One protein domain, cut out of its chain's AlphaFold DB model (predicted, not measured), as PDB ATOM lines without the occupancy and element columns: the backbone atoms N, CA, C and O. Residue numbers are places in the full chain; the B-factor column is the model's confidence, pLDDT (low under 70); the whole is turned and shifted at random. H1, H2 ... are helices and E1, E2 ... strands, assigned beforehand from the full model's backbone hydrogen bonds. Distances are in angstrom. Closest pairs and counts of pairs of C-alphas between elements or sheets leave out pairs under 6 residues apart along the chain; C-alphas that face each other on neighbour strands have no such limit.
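This is residues 255 to 418 of the 584 residues of the protein "DUF4091 domain-containing protein" of Verrucomicrobia bacterium (UniProt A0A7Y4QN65). Five parallel strands, E1, E4, E5, E6 and E7, make a strongly twisted wall, and a chain of four helices, H2, H4, H5 and H7, each touching the next, runs along one side of it. At one end of the longest axis the hairpin of E2 and E3 packs on H2 through E3; H6 and H7 lie at the other end. The printed part has 164 residues with seven named helices and seven named strands, in the order E1 E2 E3 H1 E4 H2 E5 H3 H4 E6 H5 E7 H6 H7. The class is mixed, helices and strands; the whole is compact, with a radius of gyration of the C-alphas of 16.1 A and spans of 53 by 38 by 22 A.

E1, residues 255 to 259, is an edge strand of the large sheet and runs on into E2, residues 262 to 265, across a break of 2 residues, at 32 degrees. E2 and E3, residues 271 to 275, form an antiparallel hairpin, with N 264 and O 273 within hydrogen-bond range at 2.8 A. H1, residues 280 to 286, only grazes the large sheet, with residues 282 to 286. E4, residues 292 to 296, is parallel to E1, with N 256 and O 292 at 3.0 A. H2, residues 308 to 328, is not on the large sheet; its closest C-alpha pair with E3 is Asp 313 and Leu 271, 6.3 A. E5, residues 335 to 338, is parallel to E4, with N 336 and O 293 at 2.9 A. H3, residues 343 to 346, only grazes the sheet, with residues 343 to 345. H4, residues 348 to 364, is the hub, touching three helices, and only grazes the sheet. It touches H3, the closest C-alphas being those of Pro 343 and Ala 350, 5.3 A. It touches H2 with residues 360 to 364 alone, at a steep tilt of 68 degrees, only just short of about perpendicular; the closest C-alphas are those of Lys 315 and Ala 364, 4.8 A. E6, residues 369 to 373, is parallel to E5, with N 337 and O 369 at 2.9 A. H5, residues 378 to 384, touches H4 at a shallow tilt of 33 degrees, only just short of steep, with the C-alphas of Val 355 and Met 384 closest at 5.8 A. E7, residues 390 to 392, is the other edge strand, parallel to E6, with N 392 and O 372 at 2.9 A; residues 390 to 391 also pair with residues 414 to 415, parallel. H7, residues 403 to 410, touches H5 at a shallow tilt of 31 degrees, with the C-alphas of Leu 378 and Leu 404 closest at 4.9 A; H6, residues 395 to 399, is close to H7 but not clearly touching, at 7.3 A between the C-alphas of Met 397 and Met 405. Three strand-helix-strand units, parallel neighbour strands with helices between, have right-handed crossovers: E4, H2, E5; E5, H3 H4, E6; and E6, H5, E7. In H1, H2, H4, H5 and H7 every O i to N i+4 pair is within hydrogen-bond range; in H6 it is 0 of 1, with 2 of 2 O i to N i+3 pairs, and H3 is too short for an O i to N i+4 pair.

E1 begins at C-alpha 255, (131.384, 102.945, 83.593), and like E6 is 13.6 A from first to last C-alpha. H2 begins at C-alpha 308, (108.463, 83.153, 97.088), and is 30.3 A long; H4 is 24.1 A. H7, 10.6 A, ends at C-alpha 410, (115.668, 95.777, 68.556).

The C-alphas of Ala 267 and Lys 401 are the farthest apart, 55.1 A. The printed part has no cut. The link from E4 to H2, 11 residues, is long. The mean pLDDT of the printed part is 95.3, and no printed residue is under 70.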
ATOM      1  N   VAL A 255     132.031 104.154  83.087       98.50
ATOM      2  CA  VAL A 255     131.384 102.945  83.593       98.50
ATOM      3  C   VAL A 255     132.340 102.249  84.552       98.50
ATOM      4  O   VAL A 255     133.476 101.934  84.192       98.50
ATOM      5  N   PHE A 256     131.882 102.009  85.776       98.00
ATOM      6  CA  PHE A 256     132.689 101.408  86.839       98.00
ATOM      7  C   PHE A 256     132.013 100.160  87.387       98.00
ATOM      8  O   PHE A 256     130.795 100.134  87.564       98.00
ATOM      9  N   THR A 257     132.805  99.142  87.700       95.62
ATOM     10  CA  THR A 257     132.317  97.943  88.384       95.62
ATOM     11  C   THR A 257     132.437  98.125  89.894       95.62
ATOM     12  O   THR A 257     133.390  98.713  90.412       95.62
ATOM     13  N   THR A 258     131.440  97.648  90.632       95.31
ATOM     14  CA  THR A 258     131.493  97.599  92.095       95.31
ATOM     15  C   THR A 258     130.620  96.468  92.627       95.31
ATOM     16  O   THR A 258     129.788  95.917  91.908       95.31
ATOM     17  N   SER A 259     130.826  96.075  93.879       93.44
ATOM     18  CA  SER A 259     130.057  94.997  94.501       93.44
ATOM     19  C   SER A 259     128.660  95.469  94.901       93.44
ATOM     20  O   SER A 259     128.460  96.625  95.279       93.44
ATOM     21  N   LEU A 260     127.698  94.547  94.881       95.75
ATOM     22  CA  LEU A 260     126.412  94.751  95.544       95.75
ATOM     23  C   LEU A 260     126.597  94.976  97.059       95.75
ATOM     24  O   LEU A 260     127.545  94.438  97.642       95.75
ATOM     25  N   PRO A 261     125.699  95.738  97.712       96.31
ATOM     26  CA  PRO A 261     125.675  95.817  99.166       96.31
ATOM     27  C   PRO A 261     125.370  94.440  99.772       96.31
ATOM     28  O   PRO A 261     124.622  93.639  99.204       96.31
ATOM     29  N   GLU A 262     125.944  94.174 100.945       94.69
ATOM     30  CA  GLU A 262     125.608  92.979 101.723       94.69
ATOM     31  C   GLU A 262     124.204  93.123 102.332       94.69
ATOM     32  O   GLU A 262     123.631  94.212 102.356       94.69
ATOM     33  N   VAL A 263     123.631  92.032 102.839       95.69
ATOM     34  CA  VAL A 263     122.292  92.029 103.447       95.69
ATOM     35  C   VAL A 263     122.320  91.453 104.857       95.69
ATOM     36  O   VAL A 263     123.159  90.615 105.185       95.69
ATOM     37  N   LYS A 264     121.393  91.901 105.707       94.31
ATOM     38  CA  LYS A 264     121.293  91.502 107.116       94.31
ATOM     39  C   LYS A 264     119.983  90.776 107.379       94.31
ATOM     40  O   LYS A 264     118.911  91.311 107.098       94.31
ATOM     41  N   TYR A 265     120.068  89.608 108.004       94.56
ATOM     42  CA  TYR A 265     118.911  88.830 108.449       94.56
ATOM     43  C   TYR A 265     118.817  88.812 109.975       94.56
ATOM     44  O   TYR A 265     119.838  88.803 110.666       94.56
ATOM     45  N   ASP A 266     117.595  88.797 110.503       92.12
ATOM     46  CA  ASP A 266     117.367  88.536 111.923       92.12
ATOM     47  C   ASP A 266     117.499  87.040 112.265       92.12
ATOM     48  O   ASP A 266     117.685  86.176 111.406       92.12
ATOM     49  N   ALA A 267     117.382  86.721 113.557       91.44
ATOM     50  CA  ALA A 267     117.443  85.347 114.053       91.44
ATOM     51  C   ALA A 267     116.291  84.455 113.547       91.44
ATOM     52  O   ALA A 267     116.350  83.236 113.703       91.44
ATOM     53  N   GLN A 268     115.239  85.043 112.970       86.31
ATOM     54  CA  GLN A 268     114.101  84.349 112.371       86.31
ATOM     55  C   GLN A 268     114.266  84.181 110.852       86.31
ATOM     56  O   GLN A 268     113.385  83.613 110.207       86.31
ATOM     57  N   GLY A 269     115.390  84.631 110.282       85.06
ATOM     58  CA  GLY A 269     115.690  84.511 108.860       85.06
ATOM     59  C   GLY A 269     114.957  85.525 107.986       85.06
ATOM     60  O   GLY A 269     114.866  85.304 106.781       85.06
ATOM     61  N   LYS A 270     114.446  86.625 108.553       89.00
ATOM     62  CA  LYS A 270     113.808  87.712 107.803       89.00
ATOM     63  C   LYS A 270     114.821  88.804 107.462       89.00
ATOM     64  O   LYS A 270     115.612  89.201 108.318       89.00
ATOM     65  N   LEU A 271     114.775  89.314 106.231       92.88
ATOM     66  CA  LEU A 271     115.592  90.448 105.806       92.88
ATOM     67  C   LEU A 271     115.261  91.698 106.647       92.88
ATOM     68  O   LEU A 271     114.102  92.099 106.772       92.88
ATOM     69  N   THR A 272     116.293  92.305 107.234       93.44
ATOM     70  CA  THR A 272     116.193  93.492 108.107       93.44
ATOM     71  C   THR A 272     116.795  94.756 107.501       93.44
ATOM     72  O   THR A 272     116.509  95.846 107.995       93.44
ATOM     73  N   GLY A 273     117.608  94.619 106.452       94.19
ATOM     74  CA  GLY A 273     118.143  95.734 105.678       94.19
ATOM     75  C   GLY A 273     119.437  95.389 104.942       94.19
ATOM     76  O   GLY A 273     120.001  94.304 105.116       94.19
ATOM     77  N   SER A 274     119.916  96.340 104.148       96.62
ATOM     78  CA  SER A 274     121.157  96.248 103.372       96.62
ATOM     79  C   SER A 274     122.320  97.008 104.037       96.62
ATOM     80  O   SER A 274     122.116  98.001 104.738       96.62
ATOM     81  N   ASP A 275     123.555  96.545 103.837       96.38
ATOM     82  CA  ASP A 275     124.784  97.188 104.311       96.38
ATOM     83  C   ASP A 275     125.532  97.870 103.161       96.38
ATOM     84  O   ASP A 275     126.165  97.227 102.319       96.38
ATOM     85  N   PHE A 276     125.474  99.200 103.152       97.12
ATOM     86  CA  PHE A 276     126.085 100.036 102.123       97.12
ATOM     87  C   PHE A 276     127.503 100.504 102.468       97.12
ATOM     88  O   PHE A 276     128.099 101.236 101.684       97.12
ATOM     89  N   THR A 277     128.100 100.050 103.578       96.12
ATOM     90  CA  THR A 277     129.402 100.545 104.070       96.12
ATOM     91  C   THR A 277     130.519 100.449 103.022       96.12
ATOM     92  O   THR A 277     131.411 101.295 102.977       96.12
ATOM     93  N   ARG A 278     130.478  99.432 102.148       93.44
ATOM     94  CA  ARG A 278     131.450  99.264 101.052       93.44
ATOM     95  C   ARG A 278     131.114 100.084  99.803       93.44
ATOM     96  O   ARG A 278     132.026 100.439  99.061       93.44
ATOM     97  N   LEU A 279     129.835 100.387  99.582       95.69
ATOM     98  CA  LEU A 279     129.355 101.135  98.421       95.69
ATOM     99  C   LEU A 279     129.446 102.654  98.647       95.69
ATOM    100  O   LEU A 279     129.815 103.386  97.733       95.69
ATOM    101  N   ASP A 280     129.202 103.138  99.864       97.06
ATOM    102  CA  ASP A 280     129.182 104.571 100.190       97.06
ATOM    103  C   ASP A 280     130.468 105.323  99.810       97.06
ATOM    104  O   ASP A 280     130.367 106.391  99.197       97.06
ATOM    105  N   PRO A 281     131.686 104.799 100.068       95.88
ATOM    106  CA  PRO A 281     132.911 105.460  99.629       95.88
ATOM    107  C   PRO A 281     133.032 105.551  98.103       95.88
ATOM    108  O   PRO A 281     133.661 106.475  97.591       95.88
ATOM    109  N   VAL A 282     132.462 104.596  97.360       96.06
ATOM    110  CA  VAL A 282     132.431 104.629  95.891       96.06
ATOM    111  C   VAL A 282     131.478 105.724  95.415       96.06
ATOM    112  O   VAL A 282     131.876 106.587  94.632       96.06
ATOM    113  N   LEU A 283     130.254 105.751  95.952       96.88
ATOM    114  CA  LEU A 283     129.250 106.765  95.616       96.88
ATOM    115  C   LEU A 283     129.735 108.178  95.951       96.88
ATOM    116  O   LEU A 283     129.552 109.099  95.159       96.88
ATOM    117  N   ALA A 284     130.409 108.351  97.091       96.56
ATOM    118  CA  ALA A 284     130.957 109.636  97.508       96.56
ATOM    119  C   ALA A 284     131.998 110.186  96.517       96.56
ATOM    120  O   ALA A 284     131.966 111.376  96.205       96.56
ATOM    121  N   ARG A 285     132.888 109.335  95.984       95.75
ATOM    122  CA  ARG A 285     133.921 109.735  95.004       95.75
ATOM    123  C   ARG A 285     133.342 110.117  93.640       95.75
ATOM    124  O   ARG A 285     133.901 110.962  92.935       95.75
ATOM    125  N   LEU A 286     132.236 109.479  93.264       96.69
ATOM    126  CA  LEU A 286     131.603 109.625  91.955       96.69
ATOM    127  C   LEU A 286     130.442 110.628  91.940       96.69
ATOM    128  O   LEU A 286     129.929 110.952  90.871       96.69
ATOM    129  N   ARG A 287     130.023 111.134  93.103       94.75
ATOM    130  CA  ARG A 287     128.884 112.048  93.228       94.75
ATOM    131  C   ARG A 287     129.033 113.268  92.314       94.75
ATOM    132  O   ARG A 287     130.061 113.941  92.310       94.75
ATOM    133  N   GLY A 288     127.964 113.577  91.580       93.56
ATOM    134  CA  GLY A 288     127.902 114.712  90.655       93.56
ATOM    135  C   GLY A 288     128.569 114.466  89.299       93.56
ATOM    136  O   GLY A 288     128.603 115.378  88.479       93.56
ATOM    137  N   ARG A 289     129.086 113.256  89.054       94.56
ATOM    138  CA  ARG A 289     129.635 112.844  87.760       94.56
ATOM    139  C   ARG A 289     128.599 112.015  87.000       94.56
ATOM    140  O   ARG A 289     127.888 111.212  87.597       94.56
ATOM    141  N   ASP A 290     128.550 112.188  85.686       95.44
ATOM    142  CA  ASP A 290     127.710 111.389  84.789       95.44
ATOM    143  C   ASP A 290     128.379 110.033  84.513       95.44
ATOM    144  O   ASP A 290     129.124 109.867  83.543       95.44
ATOM    145  N   VAL A 291     128.158 109.081  85.420       97.44
ATOM    146  CA  VAL A 291     128.757 107.739  85.390       97.44
ATOM    147  C   VAL A 291     127.705 106.654  85.604       97.44
ATOM    148  O   VAL A 291     126.675 106.895  86.229       97.44
ATOM    149  N   VAL A 292     127.987 105.441  85.128       97.94
ATOM    150  CA  VAL A 292     127.159 104.250  85.356       97.94
ATOM    151  C   VAL A 292     127.911 103.252  86.232       97.94
ATOM    152  O   VAL A 292     129.062 102.915  85.958       97.94
ATOM    153  N   LEU A 293     127.256 102.751  87.279       98.19
ATOM    154  CA  LEU A 293     127.788 101.691  88.137       98.19
ATOM    155  C   LEU A 293     127.214 100.326  87.750       98.19
ATOM    156  O   LEU A 293     126.001 100.128  87.765       98.19
ATOM    157  N   LEU A 294     128.089  99.370  87.442       98.25
ATOM    158  CA  LEU A 294     127.736  97.968  87.240       98.25
ATOM    159  C   LEU A 294     127.899  97.221  88.567       98.25
ATOM    160  O   LEU A 294     129.019  96.995  89.031       98.25
ATOM    161  N   LEU A 295     126.773  96.868  89.187       97.81
ATOM    162  CA  LEU A 295     126.724  96.170  90.470       97.81
ATOM    163  C   LEU A 295     126.864  94.662  90.241       97.81
ATOM    164  O   LEU A 295     125.929  94.017  89.762       97.81
ATOM    165  N   GLN A 296     128.041  94.122  90.549       95.81
ATOM    166  CA  GLN A 296     128.427  92.756  90.205       95.81
ATOM    167  C   GLN A 296     127.804  91.699  91.123       95.81
ATOM    168  O   GLN A 296     127.821  91.826  92.352       95.81
ATOM    169  N   GLY A 297     127.348  90.613  90.496       95.06
ATOM    170  CA  GLY A 297     126.824  89.412  91.139       95.06
ATOM    171  C   GLY A 297     125.304  89.403  91.305       95.06
ATOM    172  O   GLY A 297     124.601  90.365  90.999       95.06
ATOM    173  N   TYR A 298     124.783  88.283  91.800       94.44
ATOM    174  CA  TYR A 298     123.396  88.193  92.256       94.44
ATOM    175  C   TYR A 298     123.290  88.737  93.690       94.44
ATOM    176  O   TYR A 298     124.198  88.487  94.488       94.44
ATOM    177  N   PRO A 299     122.192  89.428  94.057       94.00
ATOM    178  CA  PRO A 299     121.948  89.823  95.442       94.00
ATOM    179  C   PRO A 299     122.076  88.618  96.387       94.00
ATOM    180  O   PRO A 299     121.454  87.585  96.106       94.00
ATOM    181  N   PRO A 300     122.857  88.721  97.480       91.00
ATOM    182  CA  PRO A 300     123.174  87.599  98.367       91.00
ATOM    183  C   PRO A 300     122.006  87.270  99.314       91.00
ATOM    184  O   PRO A 300     122.125  87.329 100.535       91.00
ATOM    185  N   LEU A 301     120.839  86.968  98.745       94.25
ATOM    186  CA  LEU A 301     119.598  86.708  99.469       94.25
ATOM    187  C   LEU A 301     119.433  85.218  99.791       94.25
ATOM    188  O   LEU A 301     119.993  84.358  99.114       94.25
ATOM    189  N   HIS A 302     118.648  84.908 100.824       91.44
ATOM    190  CA  HIS A 302     118.348  83.528 101.192       91.44
ATOM    191  C   HIS A 302     117.398  82.854 100.187       91.44
ATOM    192  O   HIS A 302     116.489  83.474  99.636       91.44
ATOM    193  N   GLY A 303     117.573  81.541 100.016       86.69
ATOM    194  CA  GLY A 303     116.724  80.704  99.165       86.69
ATOM    195  C   GLY A 303     117.163  80.649  97.700       86.69
ATOM    196  O   GLY A 303     118.101  81.314  97.271       86.69
ATOM    197  N   GLU A 304     116.484  79.804  96.926       84.75
ATOM    198  CA  GLU A 304     116.737  79.675  95.492       84.75
ATOM    199  C   GLU A 304     116.137  80.862  94.727       84.75
ATOM    200  O   GLU A 304     115.002  81.279  95.002       84.75
ATOM    201  N   VAL A 305     116.874  81.355  93.723       83.69
ATOM    202  CA  VAL A 305     116.381  82.334  92.741       83.69
ATOM    203  C   VAL A 305     115.133  81.754  92.086       83.69
ATOM    204  O   VAL A 305     115.210  80.806  91.311       83.69
ATOM    205  N   GLY A 306     113.965  82.293  92.413       79.06
ATOM    206  CA  GLY A 306     112.698  81.691  91.969       79.06
ATOM    207  C   GLY A 306     111.649  81.656  93.059       79.06
ATOM    208  O   GLY A 306     110.477  81.896  92.792       79.06
ATOM    209  N   SER A 307     112.090  81.347  94.275       87.50
ATOM    210  CA  SER A 307     111.209  81.056  95.403       87.50
ATOM    211  C   SER A 307     110.450  82.289  95.901       87.50
ATOM    212  O   SER A 307     110.926  83.418  95.768       87.50
ATOM    213  N   ASP A 308     109.286  82.073  96.522       89.00
ATOM    214  CA  ASP A 308     108.463  83.153  97.088       89.00
ATOM    215  C   ASP A 308     109.240  83.984  98.122       89.00
ATOM    216  O   ASP A 308     109.149  85.212  98.124       89.00
ATOM    217  N   GLY A 309     110.049  83.319  98.960       90.00
ATOM    218  CA  GLY A 309     110.920  83.970  99.942       90.00
ATOM    219  C   GLY A 309     111.970  84.859  99.277       90.00
ATOM    220  O   GLY A 309     112.030  86.052  99.566       90.00
ATOM    221  N   TYR A 310     112.711  84.315  98.305       92.50
ATOM    222  CA  TYR A 310     113.695  85.083  97.540       92.50
ATOM    223  C   TYR A 310     113.052  86.280  96.826       92.50
ATOM    224  O   TYR A 310     113.595  87.380  96.849       92.50
ATOM    225  N   CYS A 311     111.874  86.104  96.216       92.94
ATOM    226  CA  CYS A 311     111.172  87.185  95.519       92.94
ATOM    227  C   CYS A 311     110.732  88.310  96.469       92.94
ATOM    228  O   CYS A 311     110.813  89.489  96.110       92.94
ATOM    229  N   ALA A 312     110.261  87.963  97.671       92.94
ATOM    230  CA  ALA A 312     109.869  88.937  98.687       92.94
ATOM    231  C   ALA A 312     111.077  89.740  99.199       92.94
ATOM    232  O   ALA A 312     111.014  90.973  99.279       92.94
ATOM    233  N   ASP A 313     112.189  89.057  99.473       96.06
ATOM    234  CA  ASP A 313     113.429  89.693  99.917       96.06
ATOM    235  C   ASP A 313     114.057  90.532  98.799       96.06
ATOM    236  O   ASP A 313     114.461  91.667  99.044       96.06
ATOM    237  N   LEU A 314     114.036  90.058  97.548       96.81
ATOM    238  CA  LEU A 314     114.534  90.806  96.391       96.81
ATOM    239  C   LEU A 314     113.764  92.109  96.196       96.81
ATOM    240  O   LEU A 314     114.364  93.148  95.932       96.81
ATOM    241  N   LYS A 315     112.438  92.081  96.349       96.56
ATOM    242  CA  LYS A 315     111.624  93.296  96.258       96.56
ATOM    243  C   LYS A 315     112.014  94.325  97.314       96.56
ATOM    244  O   LYS A 315     112.101  95.510  97.000       96.56
ATOM    245  N   THR A 316     112.254  93.871  98.540       96.62
ATOM    246  CA  THR A 316     112.689  94.734  99.644       96.62
ATOM    247  C   THR A 316     114.086  95.291  99.372       96.62
ATOM    248  O   THR A 316     114.273  96.506  99.388       96.62
ATOM    249  N   PHE A 317     115.030  94.427  98.999       97.75
ATOM    250  CA  PHE A 317     116.400  94.791  98.642       97.75
ATOM    251  C   PHE A 317     116.462  95.830  97.515       97.75
ATOM    252  O   PHE A 317     117.144  96.843  97.642       97.75
ATOM    253  N   LEU A 318     115.732  95.624  96.414       98.19
ATOM    254  CA  LEU A 318     115.749  96.556  95.282       98.19
ATOM    255  C   LEU A 318     115.121  97.906  95.639       98.19
ATOM    256  O   LEU A 318     115.596  98.934  95.161       98.19
ATOM    257  N   ALA A 319     114.089  97.929  96.489       97.81
ATOM    258  CA  ALA A 319     113.511  99.179  96.975       97.81
ATOM    259  C   ALA A 319     114.512  99.966  97.839       97.81
ATOM    260  O   ALA A 319     114.665 101.174  97.643       97.81
ATOM    261  N   GLU A 320     115.226  99.287  98.744       97.88
ATOM    262  CA  GLU A 320     116.297  99.886  99.551       97.88
ATOM    263  C   GLU A 320     117.450 100.390  98.680       97.88
ATOM    264  O   GLU A 320     117.873 101.535  98.826       97.88
ATOM    265  N   LEU A 321     117.918  99.571  97.733       98.31
ATOM    266  CA  LEU A 321     118.990  99.925  96.808       98.31
ATOM    267  C   LEU A 321     118.628 101.166  95.988       98.31
ATOM    268  O   LEU A 321     119.404 102.115  95.946       98.31
ATOM    269  N   VAL A 322     117.444 101.201  95.366       98.50
ATOM    270  CA  VAL A 322     116.994 102.357  94.570       98.50
ATOM    271  C   VAL A 322     116.913 103.616  95.433       98.50
ATOM    272  O   VAL A 322     117.377 104.676  95.005       98.50
ATOM    273  N   ALA A 323     116.353 103.518  96.642       98.31
ATOM    274  CA  ALA A 323     116.259 104.650  97.557       98.31
ATOM    275  C   ALA A 323     117.648 105.167  97.966       98.31
ATOM    276  O   ALA A 323     117.882 106.379  97.941       98.31
ATOM    277  N   HIS A 324     118.578 104.262  98.279       98.25
ATOM    278  CA  HIS A 324     119.946 104.598  98.674       98.25
ATOM    279  C   HIS A 324     120.732 105.255  97.536       98.25
ATOM    280  O   HIS A 324     121.272 106.349  97.706       98.25
ATOM    281  N   MET A 325     120.721 104.643  96.348       98.19
ATOM    282  CA  MET A 325     121.383 105.178  95.150       98.19
ATOM    283  C   MET A 325     120.829 106.561  94.782       98.19
ATOM    284  O   MET A 325     121.598 107.501  94.577       98.19
ATOM    285  N   THR A 326     119.501 106.730  94.811       97.88
ATOM    286  CA  THR A 326     118.851 108.024  94.540       97.88
ATOM    287  C   THR A 326     119.262 109.079  95.569       97.88
ATOM    288  O   THR A 326     119.609 110.198  95.195       97.88
ATOM    289  N   GLY A 327     119.293 108.732  96.862       97.56
ATOM    290  CA  GLY A 327     119.771 109.622  97.928       97.56
ATOM    291  C   GLY A 327     121.247 110.020  97.777       97.56
ATOM    292  O   GLY A 327     121.651 111.122  98.163       97.56
ATOM    293  N   ALA A 328     122.057 109.162  97.155       97.12
ATOM    294  CA  ALA A 328     123.443 109.458  96.815       97.12
ATOM    295  C   ALA A 328     123.602 110.315  95.540       97.12
ATOM    296  O   ALA A 328     124.651 110.945  95.376       97.12
ATOM    297  N   GLY A 329     122.560 110.428  94.710       96.88
ATOM    298  CA  GLY A 329     122.540 111.202  93.462       96.88
ATOM    299  C   GLY A 329     122.597 110.361  92.182       96.88
ATOM    300  O   GLY A 329     122.860 110.919  91.123       96.88
ATOM    301  N   PHE A 330     122.361 109.049  92.270       97.75
ATOM    302  CA  PHE A 330     122.388 108.108  91.150       97.75
ATOM    303  C   PHE A 330     120.982 107.555  90.915       97.75
ATOM    304  O   PHE A 330     120.490 106.728  91.685       97.75
ATOM    305  N   ASP A 331     120.315 108.024  89.862       96.25
ATOM    306  CA  ASP A 331     119.016 107.475  89.469       96.25
ATOM    307  C   ASP A 331     119.165 106.099  88.784       96.25
ATOM    308  O   ASP A 331     120.267 105.579  88.594       96.25
ATOM    309  N   THR A 332     118.046 105.496  88.385       96.25
ATOM    310  CA  THR A 332     118.031 104.164  87.762       96.25
ATOM    311  C   THR A 332     118.677 104.093  86.374       96.25
ATOM    312  O   THR A 332     118.778 102.998  85.831       96.25
ATOM    313  N   ASN A 333     119.110 105.213  85.786       95.25
ATOM    314  CA  ASN A 333     119.920 105.243  84.564       95.25
ATOM    315  C   ASN A 333     121.430 105.264  84.861       95.25
ATOM    316  O   ASN A 333     122.229 105.084  83.946       95.25
ATOM    317  N   HIS A 334     121.825 105.463  86.122       96.69
ATOM    318  CA  HIS A 334     123.224 105.566  86.549       96.69
ATOM    319  C   HIS A 334     123.725 104.314  87.281       96.69
ATOM    320  O   HIS A 334     124.842 104.290  87.798       96.69
ATOM    321  N   PHE A 335     122.931 103.244  87.317       97.88
ATOM    322  CA  PHE A 335     123.409 101.930  87.723       97.88
ATOM    323  C   PHE A 335     122.638 100.804  87.035       97.88
ATOM    324  O   PHE A 335     121.472 100.952  86.669       97.88
ATOM    325  N   ALA A 336     123.298  99.660  86.894       98.44
ATOM    326  CA  ALA A 336     122.710  98.422  86.411       98.44
ATOM    327  C   ALA A 336     123.182  97.249  87.271       98.44
ATOM    328  O   ALA A 336     124.289  97.255  87.811       98.44
ATOM    329  N   LEU A 337     122.342  96.227  87.387       98.56
ATOM    330  CA  LEU A 337     122.747  94.939  87.934       98.56
ATOM    331  C   LEU A 337     123.527  94.180  86.856       98.56
ATOM    332  O   LEU A 337     123.066  94.099  85.716       98.56
ATOM    333  N   TYR A 338     124.671  93.610  87.230       98.00
ATOM    334  CA  TYR A 338     125.539  92.788  86.384       98.00
ATOM    335  C   TYR A 338     125.690  91.398  87.030       98.00
ATOM    336  O   TYR A 338     126.664  91.142  87.743       98.00
ATOM    337  N   PRO A 339     124.692  90.505  86.862       96.31
ATOM    338  CA  PRO A 339     124.586  89.310  87.698       96.31
ATOM    339  C   PRO A 339     125.583  88.206  87.347       96.31
ATOM    340  O   PRO A 339     126.028  87.479  88.232       96.31
ATOM    341  N   SER A 340     125.899  88.067  86.061       95.44
ATOM    342  CA  SER A 340     126.780  87.033  85.524       95.44
ATOM    343  C   SER A 340     127.628  87.618  84.411       95.44
ATOM    344  O   SER A 340     127.090  88.294  83.539       95.44
ATOM    345  N   ASP A 341     128.914  87.291  84.442       95.69
ATOM    346  CA  ASP A 341     129.878  87.565  83.380       95.69
ATOM    347  C   ASP A 341     129.656  86.602  82.203       95.69
ATOM    348  O   ASP A 341     129.445  85.406  82.434       95.69
ATOM    349  N   GLU A 342     129.609  87.128  80.976       95.75
ATOM    350  CA  GLU A 342     129.456  86.392  79.708       95.75
ATOM    351  C   GLU A 342     128.504  85.163  79.760       95.75
ATOM    352  O   GLU A 342     128.883  84.039  79.399       95.75
ATOM    353  N   PRO A 343     127.229  85.317  80.183       96.56
ATOM    354  CA  PRO A 343     126.339  84.193  80.500       96.56
ATOM    355  C   PRO A 343     126.119  83.221  79.331       96.56
ATOM    356  O   PRO A 343     125.979  82.016  79.549       96.56
ATOM    357  N   GLY A 344     126.103  83.705  78.086       95.12
ATOM    358  CA  GLY A 344     125.953  82.835  76.917       95.12
ATOM    359  C   GLY A 344     127.204  82.010  76.591       95.12
ATOM    360  O   GLY A 344     127.065  80.922  76.036       95.12
ATOM    361  N   GLY A 345     128.398  82.463  76.996       93.12
ATOM    362  CA  GLY A 345     129.637  81.678  76.924       93.12
ATOM    363  C   GLY A 345     129.684  80.547  77.957       93.12
ATOM    364  O   GLY A 345     130.242  79.483  77.688       93.12
ATOM    365  N   ILE A 346     129.035  80.738  79.112       95.44
ATOM    366  CA  ILE A 346     128.862  79.705  80.149       95.44
ATOM    367  C   ILE A 346     127.813  78.665  79.718       95.44
ATOM    368  O   ILE A 346     127.971  77.467  79.962       95.44
ATOM    369  N   GLY A 347     126.738  79.116  79.063       96.62
ATOM    370  CA  GLY A 347     125.710  78.273  78.456       96.62
ATOM    371  C   GLY A 347     124.325  78.398  79.100       96.62
ATOM    372  O   GLY A 347     124.054  79.260  79.937       96.62
ATOM    373  N   TRP A 348     123.405  77.513  78.697       97.69
ATOM    374  CA  TRP A 348     121.974  77.618  79.023       97.69
ATOM    375  C   TRP A 348     121.640  77.661  80.517       97.69
ATOM    376  O   TRP A 348     120.630  78.256  80.882       97.69
ATOM    377  N   SER A 349     122.449  77.054  81.389       95.44
ATOM    378  CA  SER A 349     122.229  77.125  82.839       95.44
ATOM    379  C   SER A 349     122.323  78.565  83.352       95.44
ATOM    380  O   SER A 349     121.400  79.028  84.022       95.44
ATOM    381  N   ALA A 350     123.379  79.290  82.975       95.62
ATOM    382  CA  ALA A 350     123.575  80.691  83.339       95.62
ATOM    383  C   ALA A 350     122.520  81.596  82.687       95.62
ATOM    384  O   ALA A 350     121.928  82.437  83.361       95.62
ATOM    385  N   VAL A 351     122.208  81.369  81.404       97.62
ATOM    386  CA  VAL A 351     121.156  82.111  80.684       97.62
ATOM    387  C   VAL A 351     119.790  81.938  81.357       97.62
ATOM    388  O   VAL A 351     119.093  82.921  81.600       97.62
ATOM    389  N   ASN A 352     119.404  80.711  81.715       96.19
ATOM    390  CA  ASN A 352     118.122  80.446  82.374       96.19
ATOM    391  C   ASN A 352     118.044  81.099  83.758       96.19
ATOM    392  O   ASN A 352     117.005  81.665  84.103       96.19
ATOM    393  N   GLN A 353     119.134  81.057  84.529       94.44
ATOM    394  CA  GLN A 353     119.214  81.728  85.825       94.44
ATOM    395  C   GLN A 353     119.077  83.249  85.677       94.44
ATOM    396  O   GLN A 353     118.278  83.860  86.389       94.44
ATOM    397  N   LEU A 354     119.781  83.850  84.714       96.31
ATOM    398  CA  LEU A 354     119.701  85.281  84.425       96.31
ATOM    399  C   LEU A 354     118.292  85.699  83.988       96.31
ATOM    400  O   LEU A 354     117.775  86.714  84.451       96.31
ATOM    401  N   VAL A 355     117.637  84.916  83.127       96.75
ATOM    402  CA  VAL A 355     116.265  85.195  82.672       96.75
ATOM    403  C   VAL A 355     115.263  85.060  83.820       96.75
ATOM    404  O   VAL A 355     114.385  85.913  83.965       96.75
ATOM    405  N   ALA A 356     115.392  84.030  84.663       95.12
ATOM    406  CA  ALA A 356     114.549  83.858  85.845       95.12
ATOM    407  C   ALA A 356     114.703  85.036  86.820       95.12
ATOM    408  O   ALA A 356     113.703  85.636  87.221       95.12
ATOM    409  N   PHE A 357     115.945  85.425  87.117       96.69
ATOM    410  CA  PHE A 357     116.256  86.600  87.925       96.69
ATOM    411  C   PHE A 357     115.694  87.883  87.301       96.69
ATOM    412  O   PHE A 357     115.005  88.661  87.960       96.69
ATOM    413  N   GLY A 358     115.899  88.082  85.998       97.00
ATOM    414  CA  GLY A 358     115.430  89.263  85.285       97.00
ATOM    415  C   GLY A 358     113.911  89.426  85.323       97.00
ATOM    416  O   GLY A 358     113.420  90.532  85.538       97.00
ATOM    417  N   ARG A 359     113.143  88.333  85.212       95.62
ATOM    418  CA  ARG A 359     111.677  88.369  85.385       95.62
ATOM    419  C   ARG A 359     111.274  88.872  86.773       95.62
ATOM    420  O   ARG A 359     110.317  89.636  86.887       95.62
ATOM    421  N   GLN A 360     112.008  88.486  87.812       95.88
ATOM    422  CA  GLN A 360     111.744  88.932  89.182       95.88
ATOM    423  C   GLN A 360     112.103  90.399  89.379       95.88
ATOM    424  O   GLN A 360     111.316  91.138  89.965       95.88
ATOM    425  N   VAL A 361     113.232  90.848  88.823       97.31
ATOM    426  CA  VAL A 361     113.603  92.270  88.812       97.31
ATOM    427  C   VAL A 361     112.505  93.096  88.136       97.31
ATOM    428  O   VAL A 361     112.082  94.108  88.689       97.31
ATOM    429  N   ARG A 362     111.954  92.641  87.002       96.50
ATOM    430  CA  ARG A 362     110.842  93.333  86.320       96.50
ATOM    431  C   ARG A 362     109.567  93.396  87.160       96.50
ATOM    432  O   ARG A 362     108.882  94.413  87.121       96.50
ATOM    433  N   ALA A 363     109.263  92.351  87.928       95.62
ATOM    434  CA  ALA A 363     108.108  92.332  88.826       95.62
ATOM    435  C   ALA A 363     108.300  93.216  90.075       95.62
ATOM    436  O   ALA A 363     107.341  93.808  90.568       95.62
ATOM    437  N   ALA A 364     109.528  93.303  90.590       96.19
ATOM    438  CA  ALA A 364     109.855  94.009  91.824       96.19
ATOM    439  C   ALA A 364     110.174  95.499  91.616       96.19
ATOM    440  O   ALA A 364     109.667  96.344  92.353       96.19
ATOM    441  N   ALA A 365     111.016  95.813  90.630       96.75
ATOM    442  CA  ALA A 365     111.547  97.147  90.364       96.75
ATOM    443  C   ALA A 365     111.845  97.320  88.856       96.75
ATOM    444  O   ALA A 365     113.006  97.306  88.442       96.75
ATOM    445  N   PRO A 366     110.818  97.519  88.004       95.06
ATOM    446  CA  PRO A 366     110.977  97.529  86.546       95.06
ATOM    447  C   PRO A 366     111.923  98.615  86.012       95.06
ATOM    448  O   PRO A 366     112.426  98.469  84.900       95.06
ATOM    449  N   GLY A 367     112.174  99.676  86.788       95.88
ATOM    450  CA  GLY A 367     113.113 100.742  86.436       95.88
ATOM    451  C   GLY A 367     114.593 100.362  86.553       95.88
ATOM    452  O   GLY A 367     115.407 100.987  85.883       95.88
ATOM    453  N   VAL A 368     114.950  99.348  87.354       97.94
ATOM    454  CA  VAL A 368     116.349  98.927  87.550       97.94
ATOM    455  C   VAL A 368     116.879  98.259  86.283       97.94
ATOM    456  O   VAL A 368     116.246  97.338  85.754       97.94
ATOM    457  N   MET A 369     118.035  98.719  85.798       98.12
ATOM    458  CA  MET A 369     118.640  98.194  84.577       98.12
ATOM    459  C   MET A 369     119.352  96.857  84.799       98.12
ATOM    460  O   MET A 369     119.951  96.630  85.851       98.12
ATOM    461  N   LEU A 370     119.318  95.994  83.784       98.31
ATOM    462  CA  LEU A 370     120.122  94.774  83.703       98.31
ATOM    463  C   LEU A 370     121.149  94.890  82.578       98.31
ATOM    464  O   LEU A 370     120.805  95.237  81.445       98.31
ATOM    465  N   TYR A 371     122.394  94.580  82.921       98.25
ATOM    466  CA  TYR A 371     123.542  94.559  82.029       98.25
ATOM    467  C   TYR A 371     123.934  93.119  81.698       98.25
ATOM    468  O   TYR A 371     123.933  92.254  82.580       98.25
ATOM    469  N   MET A 372     124.317  92.892  80.444       95.44
ATOM    470  CA  MET A 372     125.037  91.695  80.029       95.44
ATOM    471  C   MET A 372     126.132  92.035  79.022       95.44
ATOM    472  O   MET A 372     126.013  92.974  78.227       95.44
ATOM    473  N   ASP A 373     127.171  91.220  79.047       96.06
ATOM    474  CA  ASP A 373     128.231  91.152  78.062       96.06
ATOM    475  C   ASP A 373     128.358  89.745  77.469       96.06
ATOM    476  O   ASP A 373     127.689  88.793  77.885       96.06
ATOM    477  N   GLY A 374     129.198  89.623  76.446       92.00
ATOM    478  CA  GLY A 374     129.530  88.341  75.836       92.00
ATOM    479  C   GLY A 374     128.667  87.920  74.652       92.00
ATOM    480  O   GLY A 374     127.863  88.670  74.095       92.00
ATOM    481  N   GLY A 375     128.929  86.687  74.218       89.81
ATOM    482  CA  GLY A 375     128.276  86.034  73.086       89.81
ATOM    483  C   GLY A 375     127.272  84.962  73.510       89.81
ATOM    484  O   GLY A 375     126.820  84.914  74.650       89.81
ATOM    485  N   GLY A 376     126.905  84.097  72.565       93.25
ATOM    486  CA  GLY A 376     125.912  83.037  72.747       93.25
ATOM    487  C   GLY A 376     125.163  82.739  71.449       93.25
ATOM    488  O   GLY A 376     125.366  83.394  70.429       93.25
ATOM    489  N   GLU A 377     124.287  81.740  71.476       95.62
ATOM    490  CA  GLU A 377     123.464  81.379  70.318       95.62
ATOM    491  C   GLU A 377     122.210  82.259  70.220       95.62
ATOM    492  O   GLU A 377     121.728  82.790  71.222       95.62
ATOM    493  N   LEU A 378     121.620  82.366  69.023       97.06
ATOM    494  CA  LEU A 378     120.408  83.164  68.788       97.06
ATOM    495  C   LEU A 378     119.293  82.916  69.831       97.06
ATOM    496  O   LEU A 378     118.817  83.901  70.399       97.06
ATOM    497  N   PRO A 379     118.906  81.668  70.170       98.19
ATOM    498  CA  PRO A 379     117.824  81.459  71.132       98.19
ATOM    499  C   PRO A 379     118.179  81.920  72.556       98.19
ATOM    500  O   PRO A 379     117.289  82.271  73.330       98.19
ATOM    501  N   MET A 380     119.469  81.958  72.920       97.94
ATOM    502  CA  MET A 380     119.907  82.513  74.207       97.94
ATOM    503  C   MET A 380     119.699  84.029  74.243       97.94
ATOM    504  O   MET A 380     119.191  84.559  75.231       97.94
ATOM    505  N   PHE A 381     120.033  84.725  73.151       96.75
ATOM    506  CA  PHE A 381     119.774  86.159  73.008       96.75
ATOM    507  C   PHE A 381     118.277  86.466  73.037       96.75
ATOM    508  O   PHE A 381     117.860  87.387  73.734       96.75
ATOM    509  N   GLU A 382     117.451  85.671  72.352       97.75
ATOM    510  CA  GLU A 382     115.990  85.812  72.400       97.75
ATOM    511  C   GLU A 382     115.442  85.639  73.825       97.75
ATOM    512  O   GLU A 382     114.576  86.404  74.254       97.75
ATOM    513  N   ALA A 383     115.976  84.685  74.594       97.88
ATOM    514  CA  ALA A 383     115.586  84.485  75.986       97.88
ATOM    515  C   ALA A 383     115.976  85.687  76.870       97.88
ATOM    516  O   ALA A 383     115.136  86.211  77.611       97.88
ATOM    517  N   MET A 384     117.222  86.159  76.764       97.38
ATOM    518  CA  MET A 384     117.732  87.308  77.525       97.38
ATOM    519  C   MET A 384     117.052  88.628  77.138       97.38
ATOM    520  O   MET A 384     116.847  89.489  77.993       97.38
ATOM    521  N   ALA A 385     116.602  88.777  75.890       96.81
ATOM    522  CA  ALA A 385     115.901  89.973  75.422       96.81
ATOM    523  C   ALA A 385     114.593  90.269  76.157       96.81
ATOM    524  O   ALA A 385     114.117  91.401  76.141       96.81
ATOM    525  N   THR A 386     114.043  89.284  76.865       95.56
ATOM    526  CA  THR A 386     112.875  89.490  77.726       95.56
ATOM    527  C   THR A 386     113.169  90.341  78.965       95.56
ATOM    528  O   THR A 386     112.232  90.838  79.593       95.56
ATOM    529  N   CYS A 387     114.442  90.515  79.336       96.00
ATOM    530  CA  CYS A 387     114.819  91.240  80.544       96.00
ATOM    531  C   CYS A 387     116.047  92.154  80.429       96.00
ATOM    532  O   CYS A 387     116.194  92.982  81.316       96.00
ATOM    533  N   MET A 388     116.906  92.073  79.413       97.00
ATOM    534  CA  MET A 388     118.117  92.914  79.341       97.00
ATOM    535  C   MET A 388     117.839  94.362  78.908       97.00
ATOM    536  O   MET A 388     117.021  94.608  78.021       97.00
ATOM    537  N   ASP A 389     118.546  95.325  79.516       97.88
ATOM    538  CA  ASP A 389     118.506  96.744  79.130       97.88
ATOM    539  C   ASP A 389     119.784  97.196  78.421       97.88
ATOM    540  O   ASP A 389     119.706  98.015  77.506       97.88
ATOM    541  N   ILE A 390     120.944  96.704  78.858       98.25
ATOM    542  CA  ILE A 390     122.247  97.083  78.314       98.25
ATOM    543  C   ILE A 390     122.887  95.841  77.709       98.25
ATOM    544  O   ILE A 390     123.188  94.883  78.422       98.25
ATOM    545  N   TRP A 391     123.078  95.878  76.394       97.88
ATOM    546  CA  TRP A 391     123.744  94.826  75.638       97.88
ATOM    547  C   TRP A 391     125.181  95.215  75.336       97.88
ATOM    548  O   TRP A 391     125.413  96.292  74.788       97.88
ATOM    549  N   THR A 392     126.119  94.312  75.611       97.75
ATOM    550  CA  THR A 392     127.549  94.544  75.375       97.75
ATOM    551  C   THR A 392     128.180  93.346  74.649       97.75
ATOM    552  O   THR A 392     128.979  92.618  75.232       97.75
ATOM    553  N   PRO A 393     127.819  93.082  73.376       96.38
ATOM    554  CA  PRO A 393     128.471  92.044  72.579       96.38
ATOM    555  C   PRO A 393     129.930  92.411  72.259       96.38
ATOM    556  O   PRO A 393     130.373  93.542  72.478       96.38
ATOM    557  N   SER A 394     130.675  91.477  71.661       94.94
ATOM    558  CA  SER A 394     131.995  91.794  71.100       94.94
ATOM    559  C   SER A 394     131.894  92.955  70.101       94.94
ATOM    560  O   SER A 394     130.977  92.988  69.279       94.94
ATOM    561  N   ILE A 395     132.851  93.889  70.133       96.12
ATOM    562  CA  ILE A 395     132.880  95.069  69.254       96.12
ATOM    563  C   ILE A 395     132.709  94.697  67.783       96.12
ATOM    564  O   ILE A 395     131.923  95.324  67.082       96.12
ATOM    565  N   TYR A 396     133.326  93.613  67.319       94.06
ATOM    566  CA  TYR A 396     133.252  93.221  65.911       94.06
ATOM    567  C   TYR A 396     131.880  92.657  65.501       94.06
ATOM    568  O   TYR A 396     131.533  92.723  64.320       94.06
ATOM    569  N   MET A 397     131.058  92.200  66.457       95.44
ATOM    570  CA  MET A 397     129.670  91.805  66.185       95.44
ATOM    571  C   MET A 397     128.805  93.007  65.788       95.44
ATOM    572  O   MET A 397     127.793  92.840  65.106       95.44
ATOM    573  N   LEU A 398     129.194  94.238  66.140       96.31
ATOM    574  CA  LEU A 398     128.434  95.437  65.777       96.31
ATOM    575  C   LEU A 398     128.262  95.600  64.260       96.31
ATOM    576  O   LEU A 398     127.223  96.095  63.821       96.31
ATOM    577  N   ALA A 399     129.225  95.148  63.453       95.94
ATOM    578  CA  ALA A 399     129.132  95.193  61.993       95.94
ATOM    579  C   ALA A 399     128.321  94.033  61.389       95.94
ATOM    580  O   ALA A 399     127.957  94.073  60.208       95.94
ATOM    581  N   GLU A 400     128.014  92.999  62.172       94.81
ATOM    582  CA  GLU A 400     127.351  91.805  61.668       94.81
ATOM    583  C   GLU A 400     125.882  92.053  61.309       94.81
ATOM    584  O   GLU A 400     125.113  92.719  62.016       94.81
ATOM    585  N   LYS A 401     125.465  91.439  60.200       94.69
ATOM    586  CA  LYS A 401     124.074  91.395  59.731       94.69
ATOM    587  C   LYS A 401     123.484  90.014  60.009       94.69
ATOM    588  O   LYS A 401     123.128  89.286  59.085       94.69
ATOM    589  N   THR A 402     123.462  89.634  61.284       95.38
ATOM    590  CA  THR A 402     122.981  88.331  61.761       95.38
ATOM    591  C   THR A 402     121.642  88.472  62.496       95.38
ATOM    592  O   THR A 402     121.382  89.520  63.093       95.38
ATOM    593  N   PRO A 403     120.792  87.423  62.522       96.50
ATOM    594  CA  PRO A 403     119.558  87.431  63.314       96.50
ATOM    595  C   PRO A 403     119.791  87.698  64.807       96.50
ATOM    596  O   PRO A 403     118.950  88.294  65.471       96.50
ATOM    597  N   LEU A 404     120.948  87.290  65.336       94.69
ATOM    598  CA  LEU A 404     121.340  87.562  66.717       94.69
ATOM    599  C   LEU A 404     121.482  89.069  66.946       94.69
ATOM    600  O   LEU A 404     120.866  89.621  67.855       94.69
ATOM    601  N   MET A 405     122.230  89.758  66.083       96.00
ATOM    602  CA  MET A 405     122.389  91.205  66.207       96.00
ATOM    603  C   MET A 405     121.098  91.974  65.910       96.00
ATOM    604  O   MET A 405     120.911  93.073  66.426       96.00
ATOM    605  N   ASP A 406     120.169  91.406  65.140       96.00
ATOM    606  CA  ASP A 406     118.811  91.943  65.015       96.00
ATOM    607  C   ASP A 406     118.051  91.920  66.351       96.00
ATOM    608  O   ASP A 406     117.334  92.875  66.651       96.00
ATOM    609  N   VAL A 407     118.203  90.867  67.167       96.38
ATOM    610  CA  VAL A 407     117.632  90.817  68.525       96.38
ATOM    611  C   VAL A 407     118.255  91.909  69.387       96.38
ATOM    612  O   VAL A 407     117.520  92.694  69.983       96.38
ATOM    613  N   VAL A 408     119.583  92.011  69.396       95.06
ATOM    614  CA  VAL A 408     120.317  93.016  70.180       95.06
ATOM    615  C   VAL A 408     119.900  94.442  69.809       95.06
ATOM    616  O   VAL A 408     119.591  95.239  70.682       95.06
ATOM    617  N   ARG A 409     119.825  94.778  68.515       94.94
ATOM    618  CA  ARG A 409     119.484  96.142  68.063       94.94
ATOM    619  C   ARG A 409     118.018  96.519  68.284       94.94
ATOM    620  O   ARG A 409     117.699  97.703  68.319       94.94
ATOM    621  N   ARG A 410     117.112  95.537  68.364       94.69
ATOM    622  CA  ARG A 410     115.668  95.777  68.556       94.69
ATOM    623  C   ARG A 410     115.251  95.815  70.025       94.69
ATOM    624  O   ARG A 410     114.163  96.310  70.305       94.69
ATOM    625  N   ASN A 411     116.057  95.266  70.930       91.62
ATOM    626  CA  ASN A 411     115.696  95.077  72.332       91.62
ATOM    627  C   ASN A 411     116.675  95.800  73.260       91.62
ATOM    628  O   ASN A 411     117.846  95.965  72.948       91.62
ATOM    629  N   GLY A 412     116.207  96.168  74.450       86.50
ATOM    630  CA  GLY A 412     116.998  96.927  75.414       86.50
ATOM    631  C   GLY A 412     116.964  98.436  75.171       86.50
ATOM    632  O   GLY A 412     116.271  98.948  74.291       86.50
ATOM    633  N   LYS A 413     117.680  99.154  76.030       89.81
ATOM    634  CA  LYS A 413     117.775 100.616  76.052       89.81
ATOM    635  C   LYS A 413     119.085 101.108  75.452       89.81
ATOM    636  O   LYS A 413     119.111 102.187  74.870       89.81
ATOM    637  N   MET A 414     120.161 100.346  75.637       95.44
ATOM    638  CA  MET A 414     121.511 100.737  75.247       95.44
ATOM    639  C   MET A 414     122.227  99.575  74.564       95.44
ATOM    640  O   MET A 414     122.146  98.429  75.010       95.44
ATOM    641  N   LEU A 415     122.955  99.907  73.502       97.75
ATOM    642  CA  LEU A 415     123.889  99.015  72.834       97.75
ATOM    643  C   LEU A 415     125.295  99.561  73.042       97.75
ATOM    644  O   LEU A 415     125.640 100.618  72.513       97.75
ATOM    645  N   TRP A 416     126.089  98.851  73.826       98.00
ATOM    646  CA  TRP A 416     127.524  99.062  73.947       98.00
ATOM    647  C   TRP A 416     128.245  97.921  73.231       98.00
ATOM    648  O   TRP A 416     127.651  97.150  72.480       98.00
ATOM    649  N   SER A 417     129.546  97.813  73.431       97.38
ATOM    650  CA  SER A 417     130.322  96.655  73.015       97.38
ATOM    651  C   SER A 417     131.586  96.552  73.849       97.38
ATOM    652  O   SER A 417     131.867  97.448  74.638       97.38
ATOM    653  N   TYR A 418     132.357  95.486  73.682       95.81
ATOM    654  CA  TYR A 418     133.669  95.378  74.306       95.81
ATOM    655  C   TYR A 418     134.640  94.547  73.471       95.81
ATOM    656  O   TYR A 418     134.235  93.784  72.590       95.81
TER     657      TYR A 418